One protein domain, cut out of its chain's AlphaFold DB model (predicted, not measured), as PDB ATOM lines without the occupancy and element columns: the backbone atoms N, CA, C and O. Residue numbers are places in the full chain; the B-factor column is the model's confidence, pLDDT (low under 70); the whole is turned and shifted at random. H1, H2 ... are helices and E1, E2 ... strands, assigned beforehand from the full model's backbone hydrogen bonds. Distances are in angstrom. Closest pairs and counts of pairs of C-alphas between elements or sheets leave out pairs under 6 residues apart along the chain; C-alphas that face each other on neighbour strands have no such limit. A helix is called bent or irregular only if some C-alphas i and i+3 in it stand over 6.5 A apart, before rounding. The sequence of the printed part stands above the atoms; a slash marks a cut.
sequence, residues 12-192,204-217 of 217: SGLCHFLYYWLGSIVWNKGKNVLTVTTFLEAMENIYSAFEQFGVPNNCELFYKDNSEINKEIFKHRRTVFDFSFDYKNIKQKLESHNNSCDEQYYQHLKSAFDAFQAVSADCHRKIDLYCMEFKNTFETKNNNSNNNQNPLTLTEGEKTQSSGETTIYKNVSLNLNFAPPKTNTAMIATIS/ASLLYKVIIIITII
ATOM      1  N   SER A  12      47.744 106.249  32.404       76.00
ATOM      2  CA  SER A  12      47.406 105.574  31.145       76.00
ATOM      3  C   SER A  12      45.909 105.255  31.027       76.00
ATOM      4  O   SER A  12      45.308 105.527  29.988       76.00
ATOM      5  N   GLY A  13      45.267 104.752  32.088       78.12
ATOM      6  CA  GLY A  13      43.832 104.448  32.084       78.12
ATOM      7  C   GLY A  13      42.953 105.689  31.900       78.12
ATOM      8  O   GLY A  13      42.004 105.662  31.119       78.12
ATOM      9  N   LEU A  14      43.302 106.803  32.552       82.94
ATOM     10  CA  LEU A  14      42.609 108.084  32.364       82.94
ATOM     11  C   LEU A  14      42.743 108.609  30.932       82.94
ATOM     12  O   LEU A  14      41.779 109.127  30.369       82.94
ATOM     13  N   CYS A  15      43.914 108.438  30.322       87.12
ATOM     14  CA  CYS A  15      44.138 108.860  28.947       87.12
ATOM     15  C   CYS A  15      43.381 108.002  27.929       87.12
ATOM     16  O   CYS A  15      42.836 108.548  26.968       87.12
ATOM     17  N   HIS A  16      43.277 106.689  28.146       88.25
ATOM     18  CA  HIS A  16      42.438 105.827  27.309       88.25
ATOM     19  C   HIS A  16      40.957 106.190  27.439       88.25
ATOM     20  O   HIS A  16      40.252 106.279  26.432       88.25
ATOM     21  N   PHE A  17      40.494 106.482  28.659       89.50
ATOM     22  CA  PHE A  17      39.135 106.969  28.875       89.50
ATOM     23  C   PHE A  17      38.875 108.263  28.092       89.50
ATOM     24  O   PHE A  17      37.879 108.356  27.375       89.50
ATOM     25  N   LEU A  18      39.791 109.236  28.174       90.31
ATOM     26  CA  LEU A  18      39.688 110.487  27.421       90.31
ATOM     27  C   LEU A  18      39.624 110.233  25.908       90.31
ATOM     28  O   LEU A  18      38.761 110.803  25.241       90.31
ATOM     29  N   TYR A  19      40.481 109.353  25.386       93.12
ATOM     30  CA  TYR A  19      40.508 108.983  23.971       93.12
ATOM     31  C   TYR A  19      39.162 108.427  23.497       93.12
ATOM     32  O   TYR A  19      38.590 108.924  22.522       93.12
ATOM     33  N   TYR A  20      38.609 107.433  24.199       94.62
ATOM     34  CA  TYR A  20      37.338 106.826  23.804       94.62
ATOM     35  C   TYR A  20      36.151 107.764  23.987       94.62
ATOM     36  O   TYR A  20      35.230 107.778  23.161       94.62
ATOM     37  N   TRP A  21      36.171 108.569  25.049       93.19
ATOM     38  CA  TRP A  21      35.142 109.558  25.311       93.19
ATOM     39  C   TRP A  21      35.115 110.631  24.213       93.19
ATOM     40  O   TRP A  21      34.076 110.796  23.567       93.19
ATOM     41  N   LEU A  22      36.250 111.276  23.915       94.25
ATOM     42  CA  LEU A  22      36.363 112.264  22.836       94.25
ATOM     43  C   LEU A  22      36.040 111.658  21.479       94.25
ATOM     44  O   LEU A  22      35.200 112.193  20.759       94.25
ATOM     45  N   GLY A  23      36.639 110.513  21.148       94.62
ATOM     46  CA  GLY A  23      36.428 109.887  19.851       94.62
ATOM     47  C   GLY A  23      34.965 109.508  19.621       94.62
ATOM     48  O   GLY A  23      34.444 109.681  18.521       94.62
ATOM     49  N   SER A  24      34.239 109.104  20.671       94.81
ATOM     50  CA  SER A  24      32.796 108.870  20.560       94.81
ATOM     51  C   SER A  24      32.004 110.140  20.265       94.81
ATOM     52  O   SER A  24      30.984 110.080  19.584       94.81
ATOM     53  N   ILE A  25      32.456 111.292  20.757       94.56
ATOM     54  CA  ILE A  25      31.824 112.569  20.449       94.56
ATOM     55  C   ILE A  25      32.149 112.972  19.014       94.56
ATOM     56  O   ILE A  25      31.229 113.313  18.276       94.56
ATOM     57  N   VAL A  26      33.410 112.861  18.595       94.62
ATOM     58  CA  VAL A  26      33.859 113.166  17.227       94.62
ATOM     59  C   VAL A  26      33.083 112.329  16.202       94.62
ATOM     60  O   VAL A  26      32.473 112.892  15.300       94.62
ATOM     61  N   TRP A  27      32.963 111.012  16.397       93.44
ATOM     62  CA  TRP A  27      32.191 110.133  15.504       93.44
ATOM     63  C   TRP A  27      30.678 110.400  15.468       93.44
ATOM     64  O   TRP A  27      29.993 109.964  14.538       93.44
ATOM     65  N   ASN A  28      30.110 111.019  16.506       90.81
ATOM     66  CA  ASN A  28      28.662 111.227  16.619       90.81
ATOM     67  C   ASN A  28      28.222 112.659  16.321       90.81
ATOM     68  O   ASN A  28      27.074 112.861  15.936       90.81
ATOM     69  N   LYS A  29      29.095 113.640  16.546       88.81
ATOM     70  CA  LYS A  29      28.776 115.070  16.467       88.81
ATOM     71  C   LYS A  29      29.713 115.854  15.551       88.81
ATOM     72  O   LYS A  29      29.375 116.987  15.224       88.81
ATOM     73  N   GLY A  30      30.856 115.288  15.164       83.06
ATOM     74  CA  GLY A  30      31.798 115.940  14.263       83.06
ATOM     75  C   GLY A  30      31.162 116.152  12.897       83.06
ATOM     76  O   GLY A  30      30.707 115.201  12.254       83.06
ATOM     77  N   LYS A  31      31.112 117.406  12.452       78.62
ATOM     78  CA  LYS A  31      30.683 117.717  11.092       78.62
ATOM     79  C   LYS A  31      31.740 117.162  10.138       78.62
ATOM     80  O   LYS A  31      32.931 117.281  10.386       78.62
ATOM     81  N   ASN A  32      31.305 116.514   9.062       81.50
ATOM     82  CA  ASN A  32      32.187 115.957   8.026       81.50
ATOM     83  C   ASN A  32      33.159 114.844   8.481       81.50
ATOM     84  O   ASN A  32      34.024 114.449   7.701       81.50
ATOM     85  N   VAL A  33      32.992 114.270   9.680       87.19
ATOM     86  CA  VAL A  33      33.752 113.084  10.107       87.19
ATOM     87  C   VAL A  33      33.082 111.827   9.555       87.19
ATOM     88  O   VAL A  33      32.206 111.230  10.179       87.19
ATOM     89  N   LEU A  34      33.470 111.450   8.337       85.19
ATOM     90  CA  LEU A  34      32.918 110.292   7.617       85.19
ATOM     91  C   LEU A  34      33.949 109.180   7.413       85.19
ATOM     92  O   LEU A  34      33.595 108.060   7.047       85.19
ATOM     93  N   THR A  35      35.223 109.486   7.639       89.19
ATOM     94  CA  THR A  35      36.350 108.596   7.366       89.19
ATOM     95  C   THR A  35      37.283 108.541   8.563       89.19
ATOM     96  O   THR A  35      37.309 109.436   9.403       89.19
ATOM     97  N   VAL A  36      38.099 107.494   8.612       89.44
ATOM     98  CA  VAL A  36      39.196 107.380   9.576       89.44
ATOM     99  C   VAL A  36      40.161 108.567   9.519       89.44
ATOM    100  O   VAL A  36      40.566 109.068  10.557       89.44
ATOM    101  N   THR A  37      40.469 109.071   8.322       90.25
ATOM    102  CA  THR A  37      41.353 110.230   8.136       90.25
ATOM    103  C   THR A  37      40.770 111.481   8.783       90.25
ATOM    104  O   THR A  37      41.415 112.083   9.631       90.25
ATOM    105  N   THR A  38      39.514 111.815   8.468       91.88
ATOM    106  CA  THR A  38      38.833 112.987   9.055       91.88
ATOM    107  C   THR A  38      38.625 112.838  10.564       91.88
ATOM    108  O   THR A  38      38.666 113.822  11.299       91.88
ATOM    109  N   PHE A  39      38.453 111.607  11.052       93.44
ATOM    110  CA  PHE A  39      38.421 111.311  12.481       93.44
ATOM    111  C   PHE A  39      39.771 111.582  13.160       93.44
ATOM    112  O   PHE A  39      39.806 112.266  14.183       93.44
ATOM    113  N   LEU A  40      40.870 111.063  12.604       91.69
ATOM    114  CA  LEU A  40      42.212 111.248  13.156       91.69
ATOM    115  C   LEU A  40      42.622 112.721  13.128       91.69
ATOM    116  O   LEU A  40      43.064 113.223  14.154       91.69
ATOM    117  N   GLU A  41      42.373 113.434  12.029       91.75
ATOM    118  CA  GLU A  41      42.620 114.880  11.926       91.75
ATOM    119  C   GLU A  41      41.855 115.666  13.004       91.75
ATOM    120  O   GLU A  41      42.416 116.529  13.682       91.75
ATOM    121  N   ALA A  42      40.573 115.351  13.222       92.81
ATOM    122  CA  ALA A  42      39.782 115.993  14.269       92.81
ATOM    123  C   ALA A  42      40.334 115.697  15.675       92.81
ATOM    124  O   ALA A  42      40.434 116.604  16.504       92.81
ATOM    125  N   MET A  43      40.724 114.448  15.946       92.94
ATOM    126  CA  MET A  43      41.332 114.060  17.221       92.94
ATOM    127  C   MET A  43      42.693 114.742  17.429       92.94
ATOM    128  O   MET A  43      42.941 115.274  18.509       92.94
ATOM    129  N   GLU A  44      43.547 114.807  16.407       91.75
ATOM    130  CA  GLU A  44      44.839 115.506  16.450       91.75
ATOM    131  C   GLU A  44      44.673 116.991  16.764       91.75
ATOM    132  O   GLU A  44      45.376 117.517  17.631       91.75
ATOM    133  N   ASN A  45      43.701 117.654  16.135       90.50
ATOM    134  CA  ASN A  45      43.392 119.057  16.401       90.50
ATOM    135  C   ASN A  45      42.931 119.287  17.848       90.50
ATOM    136  O   ASN A  45      43.382 120.232  18.498       90.50
ATOM    137  N   ILE A  46      42.068 118.414  18.383       90.19
ATOM    138  CA  ILE A  46      41.596 118.508  19.775       90.19
ATOM    139  C   ILE A  46      42.761 118.339  20.759       90.19
ATOM    140  O   ILE A  46      42.908 119.143  21.681       90.19
ATOM    141  N   TYR A  47      43.605 117.324  20.559       88.94
ATOM    142  CA  TYR A  47      44.745 117.064  21.440       88.94
ATOM    143  C   TYR A  47      45.803 118.171  21.352       88.94
ATOM    144  O   TYR A  47      46.279 118.632  22.389       88.94
ATOM    145  N   SER A  48      46.088 118.680  20.150       87.44
ATOM    146  CA  SER A  48      46.991 119.823  19.940       87.44
ATOM    147  C   SER A  48      46.492 121.087  20.646       87.44
ATOM    148  O   SER A  48      47.278 121.860  21.194       87.44
ATOM    149  N   ALA A  49      45.173 121.305  20.677       86.56
ATOM    150  CA  ALA A  49      44.587 122.426  21.403       86.56
ATOM    151  C   ALA A  49      44.787 122.296  22.923       86.56
ATOM    152  O   ALA A  49      45.052 123.299  23.585       86.56
ATOM    153  N   PHE A  50      44.711 121.087  23.495       83.12
ATOM    154  CA  PHE A  50      44.982 120.887  24.925       83.12
ATOM    155  C   PHE A  50      46.401 121.300  25.320       83.12
ATOM    156  O   PHE A  50      46.576 121.891  26.387       83.12
ATOM    157  N   GLU A  51      47.390 121.056  24.455       75.62
ATOM    158  CA  GLU A  51      48.777 121.473  24.701       75.62
ATOM    159  C   GLU A  51      48.892 123.001  24.728       75.62
ATOM    160  O   GLU A  51      49.493 123.576  25.636       75.62
ATOM    161  N   GLN A  52      48.240 123.675  23.775       79.25
ATOM    162  CA  GLN A  52      48.250 125.137  23.664       79.25
ATOM    163  C   GLN A  52      47.597 125.833  24.864       79.25
ATOM    164  O   GLN A  52      48.002 126.935  25.233       79.25
ATOM    165  N   PHE A  53      46.611 125.199  25.504       77.50
ATOM    166  CA  PHE A  53      45.977 125.725  26.716       77.50
ATOM    167  C   PHE A  53      46.747 125.410  28.009       77.50
ATOM    168  O   PHE A  53      46.249 125.714  29.095       77.50
ATOM    169  N   GLY A  54      47.957 124.848  27.910       65.25
ATOM    170  CA  GLY A  54      48.866 124.672  29.041       65.25
ATOM    171  C   GLY A  54      48.402 123.630  30.054       65.25
ATOM    172  O   GLY A  54      48.670 123.787  31.244       65.25
ATOM    173  N   VAL A  55      47.685 122.589  29.613       65.62
ATOM    174  CA  VAL A  55      47.304 121.455  30.469       65.62
ATOM    175  C   VAL A  55      48.571 120.630  30.774       65.62
ATOM    176  O   VAL A  55      49.078 119.972  29.866       65.62
ATOM    177  N   PRO A  56      49.122 120.653  32.006       56.28
ATOM    178  CA  PRO A  56      50.332 119.902  32.339       56.28
ATOM    179  C   PRO A  56      50.027 118.400  32.414       56.28
ATOM    180  O   PRO A  56      48.953 118.028  32.887       56.28
ATOM    181  N   ASN A  57      50.978 117.541  32.019       63.44
ATOM    182  CA  ASN A  57      50.785 116.083  31.922       63.44
ATOM    183  C   ASN A  57      49.560 115.741  31.056       63.44
ATOM    184  O   ASN A  57      48.595 115.129  31.518       63.44
ATOM    185  N   ASN A  58      49.566 116.217  29.812       71.25
ATOM    186  CA  ASN A  58      48.508 115.946  28.855       71.25
ATOM    187  C   ASN A  58      48.605 114.512  28.316       71.25
ATOM    188  O   ASN A  58      49.677 113.956  28.084       71.25
ATOM    189  N   CYS A  59      47.444 113.907  28.097       81.88
ATOM    190  CA  CYS A  59      47.360 112.636  27.401       81.88
ATOM    191  C   CYS A  59      47.836 112.792  25.960       81.88
ATOM    192  O   CYS A  59      47.408 113.719  25.276       81.88
ATOM    193  N   GLU A  60      48.652 111.859  25.481       84.00
ATOM    194  CA  GLU A  60      48.981 111.768  24.062       84.00
ATOM    195  C   GLU A  60      47.822 111.125  23.289       84.00
ATOM    196  O   GLU A  60      47.061 110.308  23.821       84.00
ATOM    197  N   LEU A  61      47.676 111.494  22.017       87.88
ATOM    198  CA  LEU A  61      46.722 110.839  21.130       87.88
ATOM    199  C   LEU A  61      47.196 109.411  20.815       87.88
ATOM    200  O   LEU A  61      48.250 109.224  20.205       87.88
ATOM    201  N   PHE A  62      46.388 108.419  21.189       86.94
ATOM    202  CA  PHE A  62      46.635 107.007  20.900       86.94
ATOM    203  C   PHE A  62      46.276 106.610  19.461       86.94
ATOM    204  O   PHE A  62      45.490 107.274  18.789       86.94
ATOM    205  N   TYR A  63      46.826 105.470  19.027       88.00
ATOM    206  CA  TYR A  63      46.425 104.725  17.822       88.00
ATOM    207  C   TYR A  63      46.450 105.531  16.511       88.00
ATOM    208  O   TYR A  63      45.598 105.346  15.642       88.00
ATOM    209  N   LYS A  64      47.441 106.415  16.352       87.00
ATOM    210  CA  LYS A  64      47.617 107.253  15.149       87.00
ATOM    211  C   LYS A  64      47.879 106.452  13.865       87.00
ATOM    212  O   LYS A  64      47.670 106.953  12.770       87.00
ATOM    213  N   ASP A  65      48.344 105.214  13.995       82.06
ATOM    214  CA  ASP A  65      48.643 104.295  12.891       82.06
ATOM    215  C   ASP A  65      47.410 103.544  12.367       82.06
ATOM    216  O   ASP A  65      47.490 102.772  11.411       82.06
ATOM    217  N   ASN A  66      46.265 103.739  13.011       71.75
ATOM    218  CA  ASN A  66      45.070 102.957  12.779       71.75
ATOM    219  C   ASN A  66      44.305 103.465  11.553       71.75
ATOM    220  O   ASN A  66      43.293 104.145  11.672       71.75
ATOM    221  N   SER A  67      44.795 103.141  10.360       64.88
ATOM    222  CA  SER A  67      44.281 103.650   9.081       64.88
ATOM    223  C   SER A  67      42.973 103.009   8.599       64.88
ATOM    224  O   SER A  67      42.475 103.383   7.541       64.88
ATOM    225  N   GLU A  68      42.386 102.069   9.348       74.44
ATOM    226  CA  GLU A  68      41.167 101.345   8.942       74.44
ATOM    227  C   GLU A  68      40.061 101.332  10.013       74.44
ATOM    228  O   GLU A  68      39.090 100.577   9.906       74.44
ATOM    229  N   ILE A  69      40.168 102.162  11.058       86.50
ATOM    230  CA  ILE A  69      39.121 102.263  12.080       86.50
ATOM    231  C   ILE A  69      37.901 103.017  11.557       86.50
ATOM    232  O   ILE A  69      37.900 104.232  11.385       86.50
ATOM    233  N   ASN A  70      36.821 102.277  11.331       90.44
ATOM    234  CA  ASN A  70      35.499 102.856  11.133       90.44
ATOM    235  C   ASN A  70      34.772 103.065  12.476       90.44
ATOM    236  O   ASN A  70      35.203 102.610  13.539       90.44
ATOM    237  N   LYS A  71      33.631 103.750  12.420       92.19
ATOM    238  CA  LYS A  71      32.813 104.072  13.595       92.19
ATOM    239  C   LYS A  71      32.360 102.842  14.392       92.19
ATOM    240  O   LYS A  71      32.365 102.878  15.622       92.19
ATOM    241  N   GLU A  72      31.980 101.762  13.714       94.00
ATOM    242  CA  GLU A  72      31.481 100.555  14.380       94.00
ATOM    243  C   GLU A  72      32.605  99.806  15.097       94.00
ATOM    244  O   GLU A  72      32.471  99.479  16.277       94.00
ATOM    245  N   ILE A  73      33.762  99.611  14.453       94.69
ATOM    246  CA  ILE A  73      34.897  98.983  15.135       94.69
ATOM    247  C   ILE A  73      35.419  99.870  16.273       94.69
ATOM    248  O   ILE A  73      35.720  99.348  17.342       94.69
ATOM    249  N   PHE A  74      35.415 101.202  16.126       95.56
ATOM    250  CA  PHE A  74      35.704 102.119  17.236       95.56
ATOM    251  C   PHE A  74      34.764 101.900  18.427       95.56
ATOM    252  O   PHE A  74      35.222 101.811  19.567       95.56
ATOM    253  N   LYS A  75      33.457 101.769  18.174       96.06
ATOM    254  CA  LYS A  75      32.459 101.492  19.213       96.06
ATOM    255  C   LYS A  75      32.743 100.169  19.926       96.06
ATOM    256  O   LYS A  75      32.686 100.132  21.150       96.06
ATOM    257  N   HIS A  76      33.097  99.111  19.198       97.62
ATOM    258  CA  HIS A  76      33.466  97.835  19.817       97.62
ATOM    259  C   HIS A  76      34.752  97.932  20.648       97.62
ATOM    260  O   HIS A  76      34.773  97.446  21.777       97.62
ATOM    261  N   ARG A  77      35.794  98.602  20.137       95.81
ATOM    262  CA  ARG A  77      37.054  98.837  20.869       95.81
ATOM    263  C   ARG A  77      36.819  99.637  22.156       95.81
ATOM    264  O   ARG A  77      37.349  99.280  23.205       95.81
ATOM    265  N   ARG A  78      35.932 100.639  22.115       95.50
ATOM    266  CA  ARG A  78      35.469 101.349  23.313       95.50
ATOM    267  C   ARG A  78      34.765 100.418  24.297       95.50
ATOM    268  O   ARG A  78      35.096 100.445  25.473       95.50
ATOM    269  N   THR A  79      33.802  99.614  23.843       96.75
ATOM    270  CA  THR A  79      33.091  98.675  24.726       96.75
ATOM    271  C   THR A  79      34.060  97.701  25.393       96.75
ATOM    272  O   THR A  79      33.915  97.434  26.581       96.75
ATOM    273  N   VAL A  80      35.062  97.204  24.658       96.69
ATOM    274  CA  VAL A  80      36.142  96.379  25.218       96.69
ATOM    275  C   VAL A  80      36.881  97.131  26.322       96.69
ATOM    276  O   VAL A  80      37.013  96.594  27.416       96.69
ATOM    277  N   PHE A  81      37.303  98.375  26.078       94.31
ATOM    278  CA  PHE A  81      37.969  99.190  27.095       94.31
ATOM    279  C   PHE A  81      37.087  99.427  28.328       94.31
ATOM    280  O   PHE A  81      37.499  99.079  29.432       94.31
ATOM    281  N   ASP A  82      35.876  99.965  28.144       91.38
ATOM    282  CA  ASP A  82      34.947 100.300  29.230       91.38
ATOM    283  C   ASP A  82      34.650  99.051  30.087       91.38
ATOM    284  O   ASP A  82      34.702  99.099  31.317       91.38
ATOM    285  N   PHE A  83      34.419  97.902  29.439       93.75
ATOM    286  CA  PHE A  83      34.155  96.637  30.121       93.75
ATOM    287  C   PHE A  83      35.386  96.085  30.844       93.75
ATOM    288  O   PHE A  83      35.283  95.673  31.996       93.75
ATOM    289  N   SER A  84      36.559  96.065  30.202       91.88
ATOM    290  CA  SER A  84      37.806  95.602  30.826       91.88
ATOM    291  C   SER A  84      38.211  96.456  32.016       91.88
ATOM    292  O   SER A  84      38.707  95.926  33.010       91.88
ATOM    293  N   PHE A  85      37.985  97.765  31.921       87.38
ATOM    294  CA  PHE A  85      38.294  98.720  32.973       87.38
ATOM    295  C   PHE A  85      37.436  98.489  34.227       87.38
ATOM    296  O   PHE A  85      37.952  98.577  35.341       87.38
ATOM    297  N   ASP A  86      36.160  98.113  34.063       89.12
ATOM    298  CA  ASP A  86      35.224  97.851  35.171       89.12
ATOM    299  C   ASP A  86      35.008  96.352  35.486       89.12
ATOM    300  O   ASP A  86      34.225  95.987  36.366       89.12
ATOM    301  N   TYR A  87      35.729  95.453  34.808       90.50
ATOM    302  CA  TYR A  87      35.478  94.005  34.835       90.50
ATOM    303  C   TYR A  87      35.425  93.413  36.251       90.50
ATOM    304  O   TYR A  87      34.573  92.573  36.544       90.50
ATOM    305  N   LYS A  88      36.301  93.870  37.157       88.56
ATOM    306  CA  LYS A  88      36.316  93.411  38.556       88.56
ATOM    307  C   LYS A  88      34.986  93.697  39.256       88.56
ATOM    308  O   LYS A  88      34.463  92.809  39.924       88.56
ATOM    309  N   ASN A  89      34.438  94.899  39.093       88.44
ATOM    310  CA  ASN A  89      33.180  95.283  39.730       88.44
ATOM    311  C   ASN A  89      31.998  94.567  39.073       88.44
ATOM    312  O   ASN A  89      31.123  94.069  39.777       88.44
ATOM    313  N   ILE A  90      32.005  94.441  37.740       91.81
ATOM    314  CA  ILE A  90      30.996  93.685  36.981       91.81
ATOM    315  C   ILE A  90      30.927  92.233  37.473       91.81
ATOM    316  O   ILE A  90      29.838  91.715  37.740       91.81
ATOM    317  N   LYS A  91      32.090  91.589  37.633       90.69
ATOM    318  CA  LYS A  91      32.198  90.212  38.122       90.69
ATOM    319  C   LYS A  91      31.745  90.089  39.578       90.69
ATOM    320  O   LYS A  91      30.894  89.258  39.870       90.69
ATOM    321  N   GLN A  92      32.226  90.960  40.467       90.94
ATOM    322  CA  GLN A  92      31.820  90.967  41.879       90.94
ATOM    323  C   GLN A  92      30.315  91.196  42.055       90.94
ATOM    324  O   GLN A  92      29.676  90.540  42.876       90.94
ATOM    325  N   LYS A  93      29.725  92.099  41.265       90.19
ATOM    326  CA  LYS A  93      28.281  92.339  41.275       90.19
ATOM    327  C   LYS A  93      27.520  91.080  40.870       90.19
ATOM    328  O   LYS A  93      26.580  90.714  41.569       90.19
ATOM    329  N   LEU A  94      27.942  90.396  39.808       92.56
ATOM    330  CA  LEU A  94      27.320  89.144  39.370       92.56
ATOM    331  C   LEU A  94      27.431  88.041  40.441       92.56
ATOM    332  O   LEU A  94      26.428  87.417  40.789       92.56
ATOM    333  N   GLU A  95      28.614  87.863  41.031       94.06
ATOM    334  CA  GLU A  95      28.871  86.876  42.092       94.06
ATOM    335  C   GLU A  95      28.041  87.156  43.355       94.06
ATOM    336  O   GLU A  95      27.447  86.238  43.922       94.06
ATOM    337  N   SER A  96      27.914  88.426  43.760       93.75
ATOM    338  CA  SER A  96      27.104  88.828  44.924       93.75
ATOM    339  C   SER A  96      25.605  88.532  44.772       93.75
ATOM    340  O   SER A  96      24.891  88.456  45.770       93.75
ATOM    341  N   HIS A  97      25.136  88.312  43.539       93.50
ATOM    342  CA  HIS A  97      23.762  87.917  43.222       93.50
ATOM    343  C   HIS A  97      23.667  86.426  42.861       93.50
ATOM    344  O   HIS A  97      22.784  86.024  42.105       93.50
ATOM    345  N   ASN A  98      24.574  85.590  43.383       95.38
ATOM    346  CA  ASN A  98      24.636  84.149  43.109       95.38
ATOM    347  C   ASN A  98      24.665  83.842  41.603       95.38
ATOM    348  O   ASN A  98      23.938  82.971  41.121       95.38
ATOM    349  N   ASN A  99      25.459  84.606  40.850       95.44
ATOM    350  CA  ASN A  99      25.566  84.491  39.395       95.44
ATOM    351  C   ASN A  99      24.216  84.600  38.672       95.44
ATOM    352  O   ASN A  99      23.989  83.953  37.647       95.44
ATOM    353  N   SER A 100      23.305  85.396  39.232       94.94
ATOM    354  CA  SER A 100      22.002  85.682  38.647       94.94
ATOM    355  C   SER A 100      21.875  87.160  38.307       94.94
ATOM    356  O   SER A 100      22.397  88.021  39.016       94.94
ATOM    357  N   CYS A 101      21.180  87.467  37.219       92.50
ATOM    358  CA  CYS A 101      20.948  88.837  36.786       92.50
ATOM    359  C   CYS A 101      19.643  88.970  35.995       92.50
ATOM    360  O   CYS A 101      19.077  87.983  35.522       92.50
ATOM    361  N   ASP A 102      19.141  90.196  35.887       92.38
ATOM    362  CA  ASP A 102      18.003  90.496  35.022       92.38
ATOM    363  C   ASP A 102      18.407  90.531  33.538       92.38
ATOM    364  O   ASP A 102      19.589  90.512  33.174       92.38
ATOM    365  N   GLU A 103      17.398  90.591  32.672       90.19
ATOM    366  CA  GLU A 103      17.569  90.714  31.224       90.19
ATOM    367  C   GLU A 103      18.474  91.886  30.828       90.19
ATOM    368  O   GLU A 103      19.353  91.724  29.985       90.19
ATOM    369  N   GLN A 104      18.308  93.064  31.433       90.00
ATOM    370  CA  GLN A 104      19.069  94.252  31.036       90.00
ATOM    371  C   GLN A 104      20.563  94.075  31.315       90.00
ATOM    372  O   GLN A 104      21.404  94.387  30.469       90.00
ATOM    373  N   TYR A 105      20.898  93.534  32.483       91.75
ATOM    374  CA  TYR A 105      22.272  93.248  32.854       91.75
ATOM    375  C   TYR A 105      22.853  92.114  32.006       91.75
ATOM    376  O   TYR A 105      23.992  92.222  31.551       91.75
ATOM    377  N   TYR A 106      22.084  91.060  31.714       94.06
ATOM    378  CA  TYR A 106      22.530  90.007  30.801       94.06
ATOM    379  C   TYR A 106      22.823  90.554  29.394       94.06
ATOM    380  O   TYR A 106      23.873  90.256  28.825       94.06
ATOM    381  N   GLN A 107      21.962  91.422  28.853       93.50
ATOM    382  CA  GLN A 107      22.195  92.071  27.558       93.50
ATOM    383  C   GLN A 107      23.416  92.997  27.572       93.50
ATOM    384  O   GLN A 107      24.119  93.099  26.564       93.50
ATOM    385  N   HIS A 108      23.725  93.630  28.707       94.12
ATOM    386  CA  HIS A 108      24.977  94.364  28.880       94.12
ATOM    387  C   HIS A 108      26.201  93.434  28.778       94.12
ATOM    388  O   HIS A 108      27.116  93.720  28.002       94.12
ATOM    389  N   LEU A 109      26.193  92.285  29.471       96.12
ATOM    390  CA  LEU A 109      27.263  91.278  29.373       96.12
ATOM    391  C   LEU A 109      27.392  90.720  27.949       96.12
ATOM    392  O   LEU A 109      28.501  90.589  27.428       96.12
ATOM    393  N   LYS A 110      26.261  90.434  27.296       96.56
ATOM    394  CA  LYS A 110      26.221  89.943  25.916       96.56
ATOM    395  C   LYS A 110      26.772  90.972  24.930       96.56
ATOM    396  O   LYS A 110      27.550  90.622  24.050       96.56
ATOM    397  N   SER A 111      26.438  92.248  25.109       96.56
ATOM    398  CA  SER A 111      26.966  93.333  24.274       96.56
ATOM    399  C   SER A 111      28.488  93.453  24.387       96.56
ATOM    400  O   SER A 111      29.162  93.705  23.388       96.56
ATOM    401  N   ALA A 112      29.045  93.241  25.584       97.50
ATOM    402  CA  ALA A 112      30.489  93.161  25.764       97.50
ATOM    403  C   ALA A 112      31.070  91.923  25.069       97.50
ATOM    404  O   ALA A 112      32.031  92.055  24.315       97.50
ATOM    405  N   PHE A 113      30.464  90.746  25.251       97.56
ATOM    406  CA  PHE A 113      30.877  89.511  24.573       97.56
ATOM    407  C   PHE A 113      30.953  89.683  23.051       97.56
ATOM    408  O   PHE A 113      31.988  89.370  22.454       97.56
ATOM    409  N   ASP A 114      29.907  90.243  22.443       97.44
ATOM    410  CA  ASP A 114      29.831  90.500  21.003       97.44
ATOM    411  C   ASP A 114      30.912  91.517  20.567       97.44
ATOM    412  O   ASP A 114      31.545  91.356  19.522       97.44
ATOM    413  N   ALA A 115      31.206  92.528  21.395       98.19
ATOM    414  CA  ALA A 115      32.278  93.487  21.124       98.19
ATOM    415  C   ALA A 115      33.681  92.863  21.180       98.19
ATOM    416  O   ALA A 115      34.484  93.103  20.277       98.19
ATOM    417  N   PHE A 116      33.983  92.029  22.181       97.19
ATOM    418  CA  PHE A 116      35.254  91.298  22.226       97.19
ATOM    419  C   PHE A 116      35.398  90.335  21.047       97.19
ATOM    420  O   PHE A 116      36.499  90.197  20.511       97.19
ATOM    421  N   GLN A 117      34.307  89.701  20.604       96.19
ATOM    422  CA  GLN A 117      34.320  88.853  19.413       96.19
ATOM    423  C   GLN A 117      34.669  89.662  18.159       96.19
ATOM    424  O   GLN A 117      35.577  89.279  17.419       96.19
ATOM    425  N   ALA A 118      33.991  90.794  17.943       95.94
ATOM    426  CA  ALA A 118      34.238  91.675  16.805       95.94
ATOM    427  C   ALA A 118      35.681  92.203  16.794       95.94
ATOM    428  O   ALA A 118      36.353  92.159  15.764       95.94
ATOM    429  N   VAL A 119      36.189  92.636  17.952       95.31
ATOM    430  CA  VAL A 119      37.572  93.103  18.094       95.31
ATOM    431  C   VAL A 119      38.580  91.973  17.881       95.31
ATOM    432  O   VAL A 119      39.578  92.174  17.195       95.31
ATOM    433  N   SER A 120      38.338  90.775  18.421       94.62
ATOM    434  CA  SER A 120      39.234  89.629  18.219       94.62
ATOM    435  C   SER A 120      39.319  89.229  16.742       94.62
ATOM    436  O   SER A 120      40.401  88.883  16.259       94.62
ATOM    437  N   ALA A 121      38.206  89.328  16.006       92.62
ATOM    438  CA  ALA A 121      38.165  89.095  14.565       92.62
ATOM    439  C   ALA A 121      38.912  90.187  13.777       92.62
ATOM    440  O   ALA A 121      39.769  89.859  12.956       92.62
ATOM    441  N   ASP A 122      38.648  91.466  14.065       91.94
ATOM    442  CA  ASP A 122      39.337  92.607  13.443       91.94
ATOM    443  C   ASP A 122      40.854  92.536  13.671       91.94
ATOM    444  O   ASP A 122      41.658  92.638  12.740       91.94
ATOM    445  N   CYS A 123      41.257  92.223  14.899       91.56
ATOM    446  CA  CYS A 123      42.654  92.094  15.264       91.56
ATOM    447  C   CYS A 123      43.299  90.778  14.828       91.56
ATOM    448  O   CYS A 123      44.488  90.616  15.067       91.56
ATOM    449  N   HIS A 124      42.615  89.838  14.165       87.00
ATOM    450  CA  HIS A 124      43.213  88.543  13.812       87.00
ATOM    451  C   HIS A 124      44.532  88.688  13.038       87.00
ATOM    452  O   HIS A 124      45.563  88.162  13.466       87.00
ATOM    453  N   ARG A 125      44.535  89.486  11.962       84.31
ATOM    454  CA  ARG A 125      45.729  89.732  11.128       84.31
ATOM    455  C   ARG A 125      46.279  91.150  11.229       84.31
ATOM    456  O   ARG A 125      47.410  91.376  10.811       84.31
ATOM    457  N   LYS A 126      45.520  92.082  11.809       88.25
ATOM    458  CA  LYS A 126      45.972  93.460  12.004       88.25
ATOM    459  C   LYS A 126      47.054  93.536  13.078       88.25
ATOM    460  O   LYS A 126      47.033  92.805  14.078       88.25
ATOM    461  N   ILE A 127      48.013  94.419  12.832       86.88
ATOM    462  CA  ILE A 127      49.141  94.725  13.719       86.88
ATOM    463  C   ILE A 127      49.197  96.221  14.049       86.88
ATOM    464  O   ILE A 127      50.254  96.711  14.431       86.88
ATOM    465  N   ASP A 128      48.071  96.928  13.900       90.31
ATOM    466  CA  ASP A 128      47.948  98.307  14.377       90.31
ATOM    467  C   ASP A 128      48.184  98.385  15.901       90.31
ATOM    468  O   ASP A 128      48.072  97.372  16.607       90.31
ATOM    469  N   LEU A 129      48.536  99.570  16.408       91.12
ATOM    470  CA  LEU A 129      48.907  99.794  17.809       91.12
ATOM    471  C   LEU A 129      47.859  99.242  18.780       91.12
ATOM    472  O   LEU A 129      48.216  98.579  19.757       91.12
ATOM    473  N   TYR A 130      46.575  99.445  18.485       92.69
ATOM    474  CA  TYR A 130      45.496  98.915  19.313       92.69
ATOM    475  C   TYR A 130      45.463  97.387  19.266       92.69
ATOM    476  O   TYR A 130      45.352  96.740  20.299       92.69
ATOM    477  N   CYS A 131      45.565  96.773  18.087       91.94
ATOM    478  CA  CYS A 131      45.530  95.319  17.974       91.94
ATOM    479  C   CYS A 131      46.746  94.648  18.615       91.94
ATOM    480  O   CYS A 131      46.625  93.537  19.140       91.94
ATOM    481  N   MET A 132      47.906  95.308  18.618       90.06
ATOM    482  CA  MET A 132      49.056  94.870  19.406       90.06
ATOM    483  C   MET A 132      48.766  94.948  20.904       90.06
ATOM    484  O   MET A 132      48.998  93.967  21.609       90.06
ATOM    485  N   GLU A 133      48.222  96.066  21.389       90.88
ATOM    486  CA  GLU A 133      47.824  96.226  22.791       90.88
ATOM    487  C   GLU A 133      46.780  95.181  23.212       90.88
ATOM    488  O   GLU A 133      46.957  94.495  24.219       90.88
ATOM    489  N   PHE A 134      45.746  94.973  22.397       92.12
ATOM    490  CA  PHE A 134      44.695  93.986  22.622       92.12
ATOM    491  C   PHE A 134      45.268  92.566  22.746       92.12
ATOM    492  O   PHE A 134      44.981  91.873  23.719       92.12
ATOM    493  N   LYS A 135      46.140  92.147  21.818       90.00
ATOM    494  CA  LYS A 135      46.814  90.830  21.851       90.00
ATOM    495  C   LYS A 135      47.823  90.684  22.991       90.00
ATOM    496  O   LYS A 135      48.151  89.565  23.376       90.00
ATOM    497  N   ASN A 136      48.377  91.792  23.476       89.62
ATOM    498  CA  ASN A 136      49.271  91.797  24.632       89.62
ATOM    499  C   ASN A 136      48.499  91.757  25.954       89.62
ATOM    500  O   ASN A 136      49.050  91.303  26.951       89.62
ATOM    501  N   THR A 137      47.251  92.224  25.958       91.44
ATOM    502  CA  THR A 137      46.403  92.291  27.151       91.44
ATOM    503  C   THR A 137      45.576  91.021  27.327       91.44
ATOM    504  O   THR A 137      45.439  90.522  28.443       91.44
ATOM    505  N   PHE A 138      45.046  90.463  26.238       92.88
ATOM    506  CA  PHE A 138      44.088  89.361  26.275       92.88
ATOM    507  C   PHE A 138      44.604  88.102  25.583       92.88
ATOM    508  O   PHE A 138      45.332  88.163  24.591       92.88
ATOM    509  N   GLU A 139      44.189  86.939  26.082       87.75
ATOM    510  CA  GLU A 139      44.487  85.662  25.440       87.75
ATOM    511  C   GLU A 139      43.549  85.456  24.243       87.75
ATOM    512  O   GLU A 139      42.381  85.096  24.383       87.75
ATOM    513  N   THR A 140      44.057  85.722  23.037       82.75
ATOM    514  CA  THR A 140      43.267  85.665  21.794       82.75
ATOM    515  C   THR A 140      43.547  84.425  20.945       82.75
ATOM    516  O   THR A 140      43.006  84.311  19.847       82.75
ATOM    517  N   LYS A 141      44.426  83.522  21.390       77.44
ATOM    518  CA  LYS A 141      44.789  82.293  20.671       77.44
ATOM    519  C   LYS A 141      44.392  81.085  21.496       77.44
ATOM    520  O   LYS A 141      44.614  81.066  22.699       77.44
ATOM    521  N   ASN A 142      43.855  80.068  20.836       65.38
ATOM    522  CA  ASN A 142      43.637  78.782  21.477       65.38
ATOM    523  C   ASN A 142      44.950  77.983  21.445       65.38
ATOM    524  O   ASN A 142      45.518  77.782  20.374       65.38
ATOM    525  N   ASN A 143      45.411  77.484  22.594       59.97
ATOM    526  CA  ASN A 143      46.625  76.657  22.684       59.97
ATOM    527  C   ASN A 143      46.563  75.377  21.815       59.97
ATOM    528  O   ASN A 143      47.598  74.788  21.520       59.97
ATOM    529  N   ASN A 144      45.368  74.989  21.352       59.12
ATOM    530  CA  ASN A 144      45.104  73.802  20.539       59.12
ATOM    531  C   ASN A 144      44.602  74.109  19.107       59.12
ATOM    532  O   ASN A 144      44.166  73.192  18.412       59.12
ATOM    533  N   SER A 145      44.596  75.370  18.641       57.97
ATOM    534  CA  SER A 145      44.101  75.719  17.294       57.97
ATOM    535  C   SER A 145      44.706  77.012  16.729       57.97
ATOM    536  O   SER A 145      45.013  77.944  17.463       57.97
ATOM    537  N   ASN A 146      44.787  77.118  15.398       60.94
ATOM    538  CA  ASN A 146      45.172  78.350  14.690       60.94
ATOM    539  C   ASN A 146      44.050  79.414  14.636       60.94
ATOM    540  O   ASN A 146      44.213  80.442  13.978       60.94
ATOM    541  N   ASN A 147      42.914  79.178  15.298       64.94
ATOM    542  CA  ASN A 147      41.771  80.089  15.302       64.94
ATOM    543  C   ASN A 147      41.857  81.112  16.444       64.94
ATOM    544  O   ASN A 147      42.269  80.790  17.561       64.94
ATOM    545  N   ASN A 148      41.411  82.342  16.167       71.12
ATOM    546  CA  ASN A 148      41.261  83.366  17.195       71.12
ATOM    547  C   ASN A 148      40.113  83.019  18.143       71.12
ATOM    548  O   ASN A 148      39.018  82.667  17.708       71.12
ATOM    549  N   GLN A 149      40.368  83.157  19.440       86.94
ATOM    550  CA  GLN A 149      39.379  82.961  20.490       86.94
ATOM    551  C   GLN A 149      38.835  84.314  20.964       86.94
ATOM    552  O   GLN A 149      39.547  85.324  20.968       86.94
ATOM    553  N   ASN A 150      37.558  84.340  21.355       94.19
ATOM    554  CA  ASN A 150      37.009  85.457  22.116       94.19
ATOM    555  C   ASN A 150      37.589  85.395  23.542       94.19
ATOM    556  O   ASN A 150      37.344  84.401  24.233       94.19
ATOM    557  N   PRO A 151      38.359  86.399  23.995       94.69
ATOM    558  CA  PRO A 151      38.930  86.375  25.339       94.69
ATOM    559  C   PRO A 151      37.864  86.496  26.433       94.69
ATOM    560  O   PRO A 151      38.127  86.108  27.568       94.69
ATOM    561  N   LEU A 152      36.666  86.998  26.110       96.06
ATOM    562  CA  LEU A 152      35.528  87.003  27.017       96.06
ATOM    563  C   LEU A 152      34.675  85.752  26.788       96.06
ATOM    564  O   LEU A 152      34.135  85.528  25.707       96.06
ATOM    565  N   THR A 153      34.533  84.944  27.831       95.31
ATOM    566  CA  THR A 153      33.595  83.824  27.896       95.31
ATOM    567  C   THR A 153      32.352  84.270  28.651       95.31
ATOM    568  O   THR A 153      32.455  84.786  29.766       95.31
ATOM    569  N   LEU A 154      31.188  84.050  28.046       96.00
ATOM    570  CA  LEU A 154      29.878  84.272  28.642       96.00
ATOM    571  C   LEU A 154      29.038  83.018  28.406       96.00
ATOM    572  O   LEU A 154      28.860  82.616  27.257       96.00
ATOM    573  N   THR A 155      28.527  82.400  29.468       93.62
ATOM    574  CA  THR A 155      27.554  81.309  29.336       93.62
ATOM    575  C   THR A 155      26.158  81.825  29.633       93.62
ATOM    576  O   THR A 155      25.930  82.476  30.656       93.62
ATOM    577  N   GLU A 156      25.220  81.515  28.741       86.88
ATOM    578  CA  GLU A 156      23.811  81.781  28.998       86.88
ATOM    579  C   GLU A 156      23.337  80.918  30.167       86.88
ATOM    580  O   GLU A 156      23.602  79.717  30.229       86.88
ATOM    581  N   GLY A 157      22.675  81.574  31.112       78.75
ATOM    582  CA  GLY A 157      22.080  80.938  32.271       78.75
ATOM    583  C   GLY A 157      20.716  80.300  31.997       78.75
ATOM    584  O   GLY A 157      20.137  80.447  30.920       78.75
ATOM    585  N   GLU A 158      20.144  79.655  33.012       88.38
ATOM    586  CA  GLU A 158      18.742  79.233  32.985       88.38
ATOM    587  C   GLU A 158      17.825  80.459  33.039       88.38
ATOM    588  O   GLU A 158      17.981  81.324  33.906       88.38
ATOM    589  N   LYS A 159      16.842  80.520  32.136       87.69
ATOM    590  CA  LYS A 159      15.822  81.574  32.123       87.69
ATOM    591  C   LYS A 159      14.665  81.177  33.019       87.69
ATOM    592  O   LYS A 159      14.023  80.153  32.801       87.69
ATOM    593  N   THR A 160      14.356  82.025  33.990       85.00
ATOM    594  CA  THR A 160      13.153  81.885  34.815       85.00
ATOM    595  C   THR A 160      12.315  83.149  34.721       85.00
ATOM    596  O   THR A 160      12.833  84.256  34.854       85.00
ATOM    597  N   GLN A 161      11.018  82.981  34.470       77.31
ATOM    598  CA  GLN A 161      10.052  84.071  34.561       77.31
ATOM    599  C   GLN A 161       9.599  84.175  36.016       77.31
ATOM    600  O   GLN A 161       9.041  83.227  36.570       77.31
ATOM    601  N   SER A 162       9.890  85.305  36.656       67.44
ATOM    602  CA  SER A 162       9.338  85.617  37.976       67.44
ATOM    603  C   SER A 162       7.854  85.985  37.857       67.44
ATOM    604  O   SER A 162       7.401  86.397  36.791       67.44
ATOM    605  N   SER A 163       7.110  85.903  38.965       56.94
ATOM    606  CA  SER A 163       5.661  86.169  39.093       56.94
ATOM    607  C   SER A 163       5.200  87.587  38.675       56.94
ATOM    608  O   SER A 163       4.027  87.917  38.831       56.94
ATOM    609  N   GLY A 164       6.092  88.419  38.135       55.81
ATOM    610  CA  GLY A 164       5.797  89.699  37.498       55.81
ATOM    611  C   GLY A 164       6.826  89.988  36.406       55.81
ATOM    612  O   GLY A 164       7.858  90.574  36.707       55.81
ATOM    613  N   GLU A 165       6.568  89.500  35.187       70.94
ATOM    614  CA  GLU A 165       7.139  89.877  33.867       70.94
ATOM    615  C   GLU A 165       8.669  90.075  33.726       70.94
ATOM    616  O   GLU A 165       9.160  90.475  32.676       70.94
ATOM    617  N   THR A 166       9.456  89.773  34.756       78.94
ATOM    618  CA  THR A 166      10.903  89.989  34.786       78.94
ATOM    619  C   THR A 166      11.600  88.665  34.507       78.94
ATOM    620  O   THR A 166      11.486  87.715  35.291       78.94
ATOM    621  N   THR A 167      12.325  88.604  33.390       88.38
ATOM    622  CA  THR A 167      13.213  87.485  33.055       88.38
ATOM    623  C   THR A 167      14.471  87.560  33.911       88.38
ATOM    624  O   THR A 167      15.189  88.562  33.886       88.38
ATOM    625  N   ILE A 168      14.741  86.485  34.651       92.81
ATOM    626  CA  ILE A 168      15.964  86.311  35.436       92.81
ATOM    627  C   ILE A 168      16.802  85.202  34.808       92.81
ATOM    628  O   ILE A 168      16.318  84.082  34.619       92.81
ATOM    629  N   TYR A 169      18.062  85.524  34.538       92.94
ATOM    630  CA  TYR A 169      19.104  84.589  34.136       92.94
ATOM    631  C   TYR A 169      19.809  84.072  35.384       92.94
ATOM    632  O   TYR A 169      20.278  84.872  36.189       92.94
ATOM    633  N   LYS A 170      19.894  82.751  35.553       94.38
ATOM    634  CA  LYS A 170      20.585  82.090  36.675       94.38
ATOM    635  C   LYS A 170      21.801  81.316  36.196       94.38
ATOM    636  O   LYS A 170      21.772  80.780  35.099       94.38
ATOM    637  N   ASN A 171      22.816  81.155  37.040       94.88
ATOM    638  CA  ASN A 171      24.037  80.409  36.703       94.88
ATOM    639  C   ASN A 171      24.809  81.016  35.512       94.88
ATOM    640  O   ASN A 171      25.418  80.297  34.722       94.88
ATOM    641  N   VAL A 172      24.780  82.344  35.370       95.44
ATOM    642  CA  VAL A 172      25.561  83.054  34.350       95.44
ATOM    643  C   VAL A 172      27.044  82.964  34.709       95.44
ATOM    644  O   VAL A 172      27.449  83.396  35.786       95.44
ATOM    645  N   SER A 173      27.870  82.434  33.809       94.75
ATOM    646  CA  SER A 173      29.326  82.415  33.976       94.75
ATOM    647  C   SER A 173      29.962  83.497  33.121       94.75
ATOM    648  O   SER A 173      29.641  83.633  31.939       94.75
ATOM    649  N   LEU A 174      30.880  84.250  33.721       95.25
ATOM    650  CA  LEU A 174      31.610  85.331  33.075       95.25
ATOM    651  C   LEU A 174      33.101  85.190  33.375       95.25
ATOM    652  O   LEU A 174      33.513  85.212  34.539       95.25
ATOM    653  N   ASN A 175      33.916  85.079  32.329       95.38
ATOM    654  CA  ASN A 175      35.363  85.017  32.482       95.38
ATOM    655  C   ASN A 175      36.106  85.737  31.353       95.38
ATOM    656  O   ASN A 175      35.905  85.425  30.184       95.38
ATOM    657  N   LEU A 176      36.991  86.663  31.712       94.62
ATOM    658  CA  LEU A 176      37.889  87.369  30.804       94.62
ATOM    659  C   LEU A 176      39.310  86.804  30.932       94.62
ATOM    660  O   LEU A 176      39.903  86.860  32.010       94.62
ATOM    661  N   ASN A 177      39.846  86.272  29.835       93.19
ATOM    662  CA  ASN A 177      41.176  85.670  29.783       93.19
ATOM    663  C   ASN A 177      42.234  86.720  29.425       93.19
ATOM    664  O   ASN A 177      42.241  87.272  28.321       93.19
ATOM    665  N   PHE A 178      43.146  86.980  30.361       90.69
ATOM    666  CA  PHE A 178      44.283  87.877  30.166       90.69
ATOM    667  C   PHE A 178      45.492  87.106  29.641       90.69
ATOM    668  O   PHE A 178      45.735  85.971  30.048       90.69
ATOM    669  N   ALA A 179      46.262  87.727  28.749       87.38
ATOM    670  CA  ALA A 179      47.491  87.126  28.254       87.38
ATOM    671  C   ALA A 179      48.517  86.977  29.396       87.38
ATOM    672  O   ALA A 179      48.591  87.840  30.279       87.38
ATOM    673  N   PRO A 180      49.346  85.917  29.386       79.81
ATOM    674  CA  PRO A 180      50.421  85.786  30.356       79.81
ATOM    675  C   PRO A 180      51.425  86.941  30.200       79.81
ATOM    676  O   PRO A 180      51.705  87.372  29.073       79.81
ATOM    677  N   PRO A 181      52.013  87.436  31.305       70.31
ATOM    678  CA  PRO A 181      53.016  88.487  31.239       70.31
ATOM    679  C   PRO A 181      54.216  88.007  30.417       70.31
ATOM    680  O   PRO A 181      54.812  86.968  30.702       70.31
ATOM    681  N   LYS A 182      54.591  88.773  29.388       60.59
ATOM    682  CA  LYS A 182      55.801  88.503  28.608       60.59
ATOM    683  C   LYS A 182      57.010  88.834  29.485       60.59
ATOM    684  O   LYS A 182      57.307  90.002  29.713       60.59
ATOM    685  N   THR A 183      57.703  87.824  30.005       48.59
ATOM    686  CA  THR A 183      58.939  88.019  30.773       48.59
ATOM    687  C   THR A 183      60.058  88.476  29.848       48.59
ATOM    688  O   THR A 183      60.763  87.643  29.298       48.59
ATOM    689  N   ASN A 184      60.197  89.792  29.680       47.47
ATOM    690  CA  ASN A 184      61.432  90.477  29.301       47.47
ATOM    691  C   ASN A 184      61.418  91.890  29.918       47.47
ATOM    692  O   ASN A 184      60.798  92.801  29.385       47.47
ATOM    693  N   THR A 185      62.141  92.034  31.033       40.50
ATOM    694  CA  THR A 185      62.586  93.287  31.683       40.50
ATOM    695  C   THR A 185      61.511  94.208  32.295       40.50
ATOM    696  O   THR A 185      60.778  94.902  31.608       40.50
ATOM    697  N   ALA A 186      61.486  94.228  33.634       42.91
ATOM    698  CA  ALA A 186      61.001  95.276  34.543       42.91
ATOM    699  C   ALA A 186      59.956  96.294  34.023       42.91
ATOM    700  O   ALA A 186      60.265  97.460  33.809       42.91
ATOM    701  N   MET A 187      58.683  95.902  34.001       38.81
ATOM    702  CA  MET A 187      57.612  96.751  34.531       38.81
ATOM    703  C   MET A 187      56.566  95.852  35.179       38.81
ATOM    704  O   MET A 187      55.904  95.050  34.526       38.81
ATOM    705  N   ILE A 188      56.456  95.961  36.500       35.25
ATOM    706  CA  ILE A 188      55.384  95.337  37.262       35.25
ATOM    707  C   ILE A 188      54.112  96.110  36.904       35.25
ATOM    708  O   ILE A 188      53.887  97.205  37.413       35.25
ATOM    709  N   ALA A 189      53.286  95.565  36.012       36.66
ATOM    710  CA  ALA A 189      51.923  96.043  35.826       36.66
ATOM    711  C   ALA A 189      51.100  95.600  37.044       36.66
ATOM    712  O   ALA A 189      50.482  94.537  37.056       36.66
ATOM    713  N   THR A 190      51.147  96.387  38.118       34.12
ATOM    714  CA  THR A 190      50.242  96.216  39.254       34.12
ATOM    715  C   THR A 190      48.840  96.613  38.809       34.12
ATOM    716  O   THR A 190      48.503  97.796  38.772       34.12
ATOM    717  N   ILE A 191      48.012  95.635  38.453       47.22
ATOM    718  CA  ILE A 191      46.576  95.859  38.275       47.22
ATOM    719  C   ILE A 191      45.950  95.890  39.678       47.22
ATOM    720  O   ILE A 191      45.509  94.875  40.213       47.22
ATOM    721  N   SER A 192      45.943  97.077  40.286       34.12
ATOM    722  CA  SER A 192      45.271  97.401  41.554       34.12
ATOM    723  C   SER A 192      44.316  98.573  41.267       34.12
ATOM    724  O   SER A 192      44.775  99.663  40.972       34.12
ATOM    725  N   ALA A 204      32.877 120.728  33.971       39.38
ATOM    726  CA  ALA A 204      31.938 121.578  33.225       39.38
ATOM    727  C   ALA A 204      32.617 122.655  32.347       39.38
ATOM    728  O   ALA A 204      32.174 122.902  31.226       39.38
ATOM    729  N   SER A 205      33.722 123.250  32.812       42.19
ATOM    730  CA  SER A 205      34.465 124.280  32.062       42.19
ATOM    731  C   SER A 205      35.236 123.693  30.871       42.19
ATOM    732  O   SER A 205      35.231 124.262  29.777       42.19
ATOM    733  N   LEU A 206      35.838 122.512  31.051       44.09
ATOM    734  CA  LEU A 206      36.537 121.796  29.981       44.09
ATOM    735  C   LEU A 206      35.547 121.218  28.964       44.09
ATOM    736  O   LEU A 206      35.768 121.342  27.763       44.09
ATOM    737  N   LEU A 207      34.411 120.686  29.424       46.59
ATOM    738  CA  LEU A 207      33.325 120.198  28.573       46.59
ATOM    739  C   LEU A 207      32.757 121.309  27.684       46.59
ATOM    740  O   LEU A 207      32.587 121.092  26.490       46.59
ATOM    741  N   TYR A 208      32.506 122.504  28.230       44.94
ATOM    742  CA  TYR A 208      31.994 123.640  27.455       44.94
ATOM    743  C   TYR A 208      32.970 124.080  26.353       44.94
ATOM    744  O   TYR A 208      32.559 124.273  25.209       44.94
ATOM    745  N   LYS A 209      34.270 124.166  26.662       42.00
ATOM    746  CA  LYS A 209      35.303 124.511  25.672       42.00
ATOM    747  C   LYS A 209      35.473 123.427  24.605       42.00
ATOM    748  O   LYS A 209      35.560 123.752  23.427       42.00
ATOM    749  N   VAL A 210      35.449 122.155  25.000       53.75
ATOM    750  CA  VAL A 210      35.506 121.012  24.076       53.75
ATOM    751  C   VAL A 210      34.278 120.991  23.157       53.75
ATOM    752  O   VAL A 210      34.431 120.840  21.951       53.75
ATOM    753  N   ILE A 211      33.071 121.233  23.683       55.16
ATOM    754  CA  ILE A 211      31.833 121.323  22.889       55.16
ATOM    755  C   ILE A 211      31.884 122.489  21.892       55.16
ATOM    756  O   ILE A 211      31.468 122.322  20.745       55.16
ATOM    757  N   ILE A 212      32.410 123.653  22.291       50.50
ATOM    758  CA  ILE A 212      32.607 124.788  21.376       50.50
ATOM    759  C   ILE A 212      33.568 124.412  20.247       50.50
ATOM    760  O   ILE A 212      33.235 124.634  19.086       50.50
ATOM    761  N   ILE A 213      34.710 123.794  20.562       52.59
ATOM    762  CA  ILE A 213      35.690 123.354  19.556       52.59
ATOM    763  C   ILE A 213      35.055 122.347  18.584       52.59
ATOM    764  O   ILE A 213      35.162 122.524  17.376       52.59
ATOM    765  N   ILE A 214      34.302 121.362  19.085       52.19
ATOM    766  CA  ILE A 214      33.571 120.381  18.256       52.19
ATOM    767  C   ILE A 214      32.507 121.040  17.365       52.19
ATOM    768  O   ILE A 214      32.163 120.503  16.323       52.19
ATOM    769  N   THR A 215      31.947 122.182  17.766       46.94
ATOM    770  CA  THR A 215      30.916 122.874  16.974       46.94
ATOM    771  C   THR A 215      31.519 123.685  15.819       46.94
ATOM    772  O   THR A 215      30.817 123.964  14.837       46.94
ATOM    773  N   ILE A 216      32.792 124.073  15.958       47.00
ATOM    774  CA  ILE A 216      33.558 124.895  15.012       47.00
ATOM    775  C   ILE A 216      34.260 124.038  13.944       47.00
ATOM    776  O   ILE A 216      34.456 124.530  12.835       47.00
ATOM    777  N   ILE A 217      34.585 122.779  14.256       47.38
ATOM    778  CA  ILE A 217      35.049 121.758  13.297       47.38
ATOM    779  C   ILE A 217      33.840 121.164  12.554       47.38
ATOM    780  O   ILE A 217      33.901 121.059  11.310       47.38
TER     781      ILE A 217
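What this domain is: This is residues 12 to 192 and 204 to 217 of the 217 residues of the protein "Variable surface protein Vir7-like protein" of Plasmodium coatneyi (UniProt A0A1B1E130). Crossed helices lead from one end of the domain to a long, kinked ribbon of two chain stretches at the other. The arm H3a of a bent helix runs through the middle, with H1 and then H2 on one side of it and H4 crossing it on the other; the ribbon, E1 running on into E2 and back through E3 into E4, lies along the side of H4 away from H3a, while H6 lies beside H1 and H2 at the opposite end, close to both but not clearly touching either. The printed part has 195 residues, with six named helices and four named strands in the order H1 H2 H3 H4 H5 E1 E2 E3 E4 H6, and its class is mostly helix. E1 with E4 and E2 with E3 form two sheets of two antiparallel strands each. The whole is only just compact, close to loose, with a radius of gyration of the C-alphas of 19.3 A and spans of 56 by 49 by 32 A.

Where its parts are: H1, residues 12 to 29, begins with C-alpha 12 at (47.406, 105.574, 31.145) and is 25.5 A long from first to last C-alpha. H2, residues 36 to 52, measures 24.4 A. H3, residues 71 to 96, was assigned as one helix by its hydrogen bonds but is bent: C-alphas 85 and 88 are 8.0 A apart. Its arms are H3a, residues 71 to 85, 20.8 A long, and H3b, residues 88 to 96. H4, residues 103 to 122, measures 28.2 A, and H5 holds residues 129 to 137. The strands are E1, residues 152 to 155; E2, residues 158 to 161, ending with C-alpha 161 at (10.052, 84.071, 34.561); E3, residues 167 to 170; and E4, residues 173 to 176. H6, residues 204 to 216, is 18.6 A long and ends with C-alpha 216 at (33.558, 124.895, 15.012).

How they stand to each other: H1 touches H2 with residues 22 to 27 alone, at a steep tilt of 57 degrees, opposite ways; the closest C-alphas, of Val 26 and Phe 39, are 6.8 A apart. H1 also touches H3a, at a shallow tilt of 31 degrees, opposite ways, with the C-alphas of Tyr 20 and Arg 78 closest at 5.8 A. H3a and H3b stand at a steep tilt of 65 degrees. H3a touches H4 at a steep tilt of 64 degrees, opposite ways, with the C-alphas of His 76 and Ala 115 closest at 4.7 A. H5 is near H3a and near H4. The closest C-alphas of H4 and E1, those of Phe 113 and Leu 152, are 5.8 A apart; those of H3b and E4, Lys 91 and Leu 174, are 7.0 A apart. E1 and E4 are antiparallel, with N 153 and O 175 within hydrogen-bond range at 2.8 A. E1 runs on into E2 at 57 degrees, and E3 into E4 at 70 degrees. E2 and E3 form an antiparallel hairpin, with N 160 and O 168 within hydrogen-bond range at 2.9 A. H6 is close to H1 but not clearly touching, with the C-alphas of Val 26 and Ile 214 closest at 7.3 A. In H1, H2, H3a, H3b, H4, H5 and H6 every O i to N i+4 pair is within hydrogen-bond range.

The domain as a whole: The two C-alphas farthest apart, those of Gln 52 and Ser 163, are 59.8 A apart. Residues 193 to 203 are not printed, and C-alphas 192 and 204 are 28.8 A apart across the cut. The links H2 to H3 and H5 to E1 are long. Residues 52 to 57 and 183 to 188 stand free. The mean pLDDT of the printed part is 82.1; 39 residues are under 70, among them 142 to 147, 182 to 192 and 204 to 217.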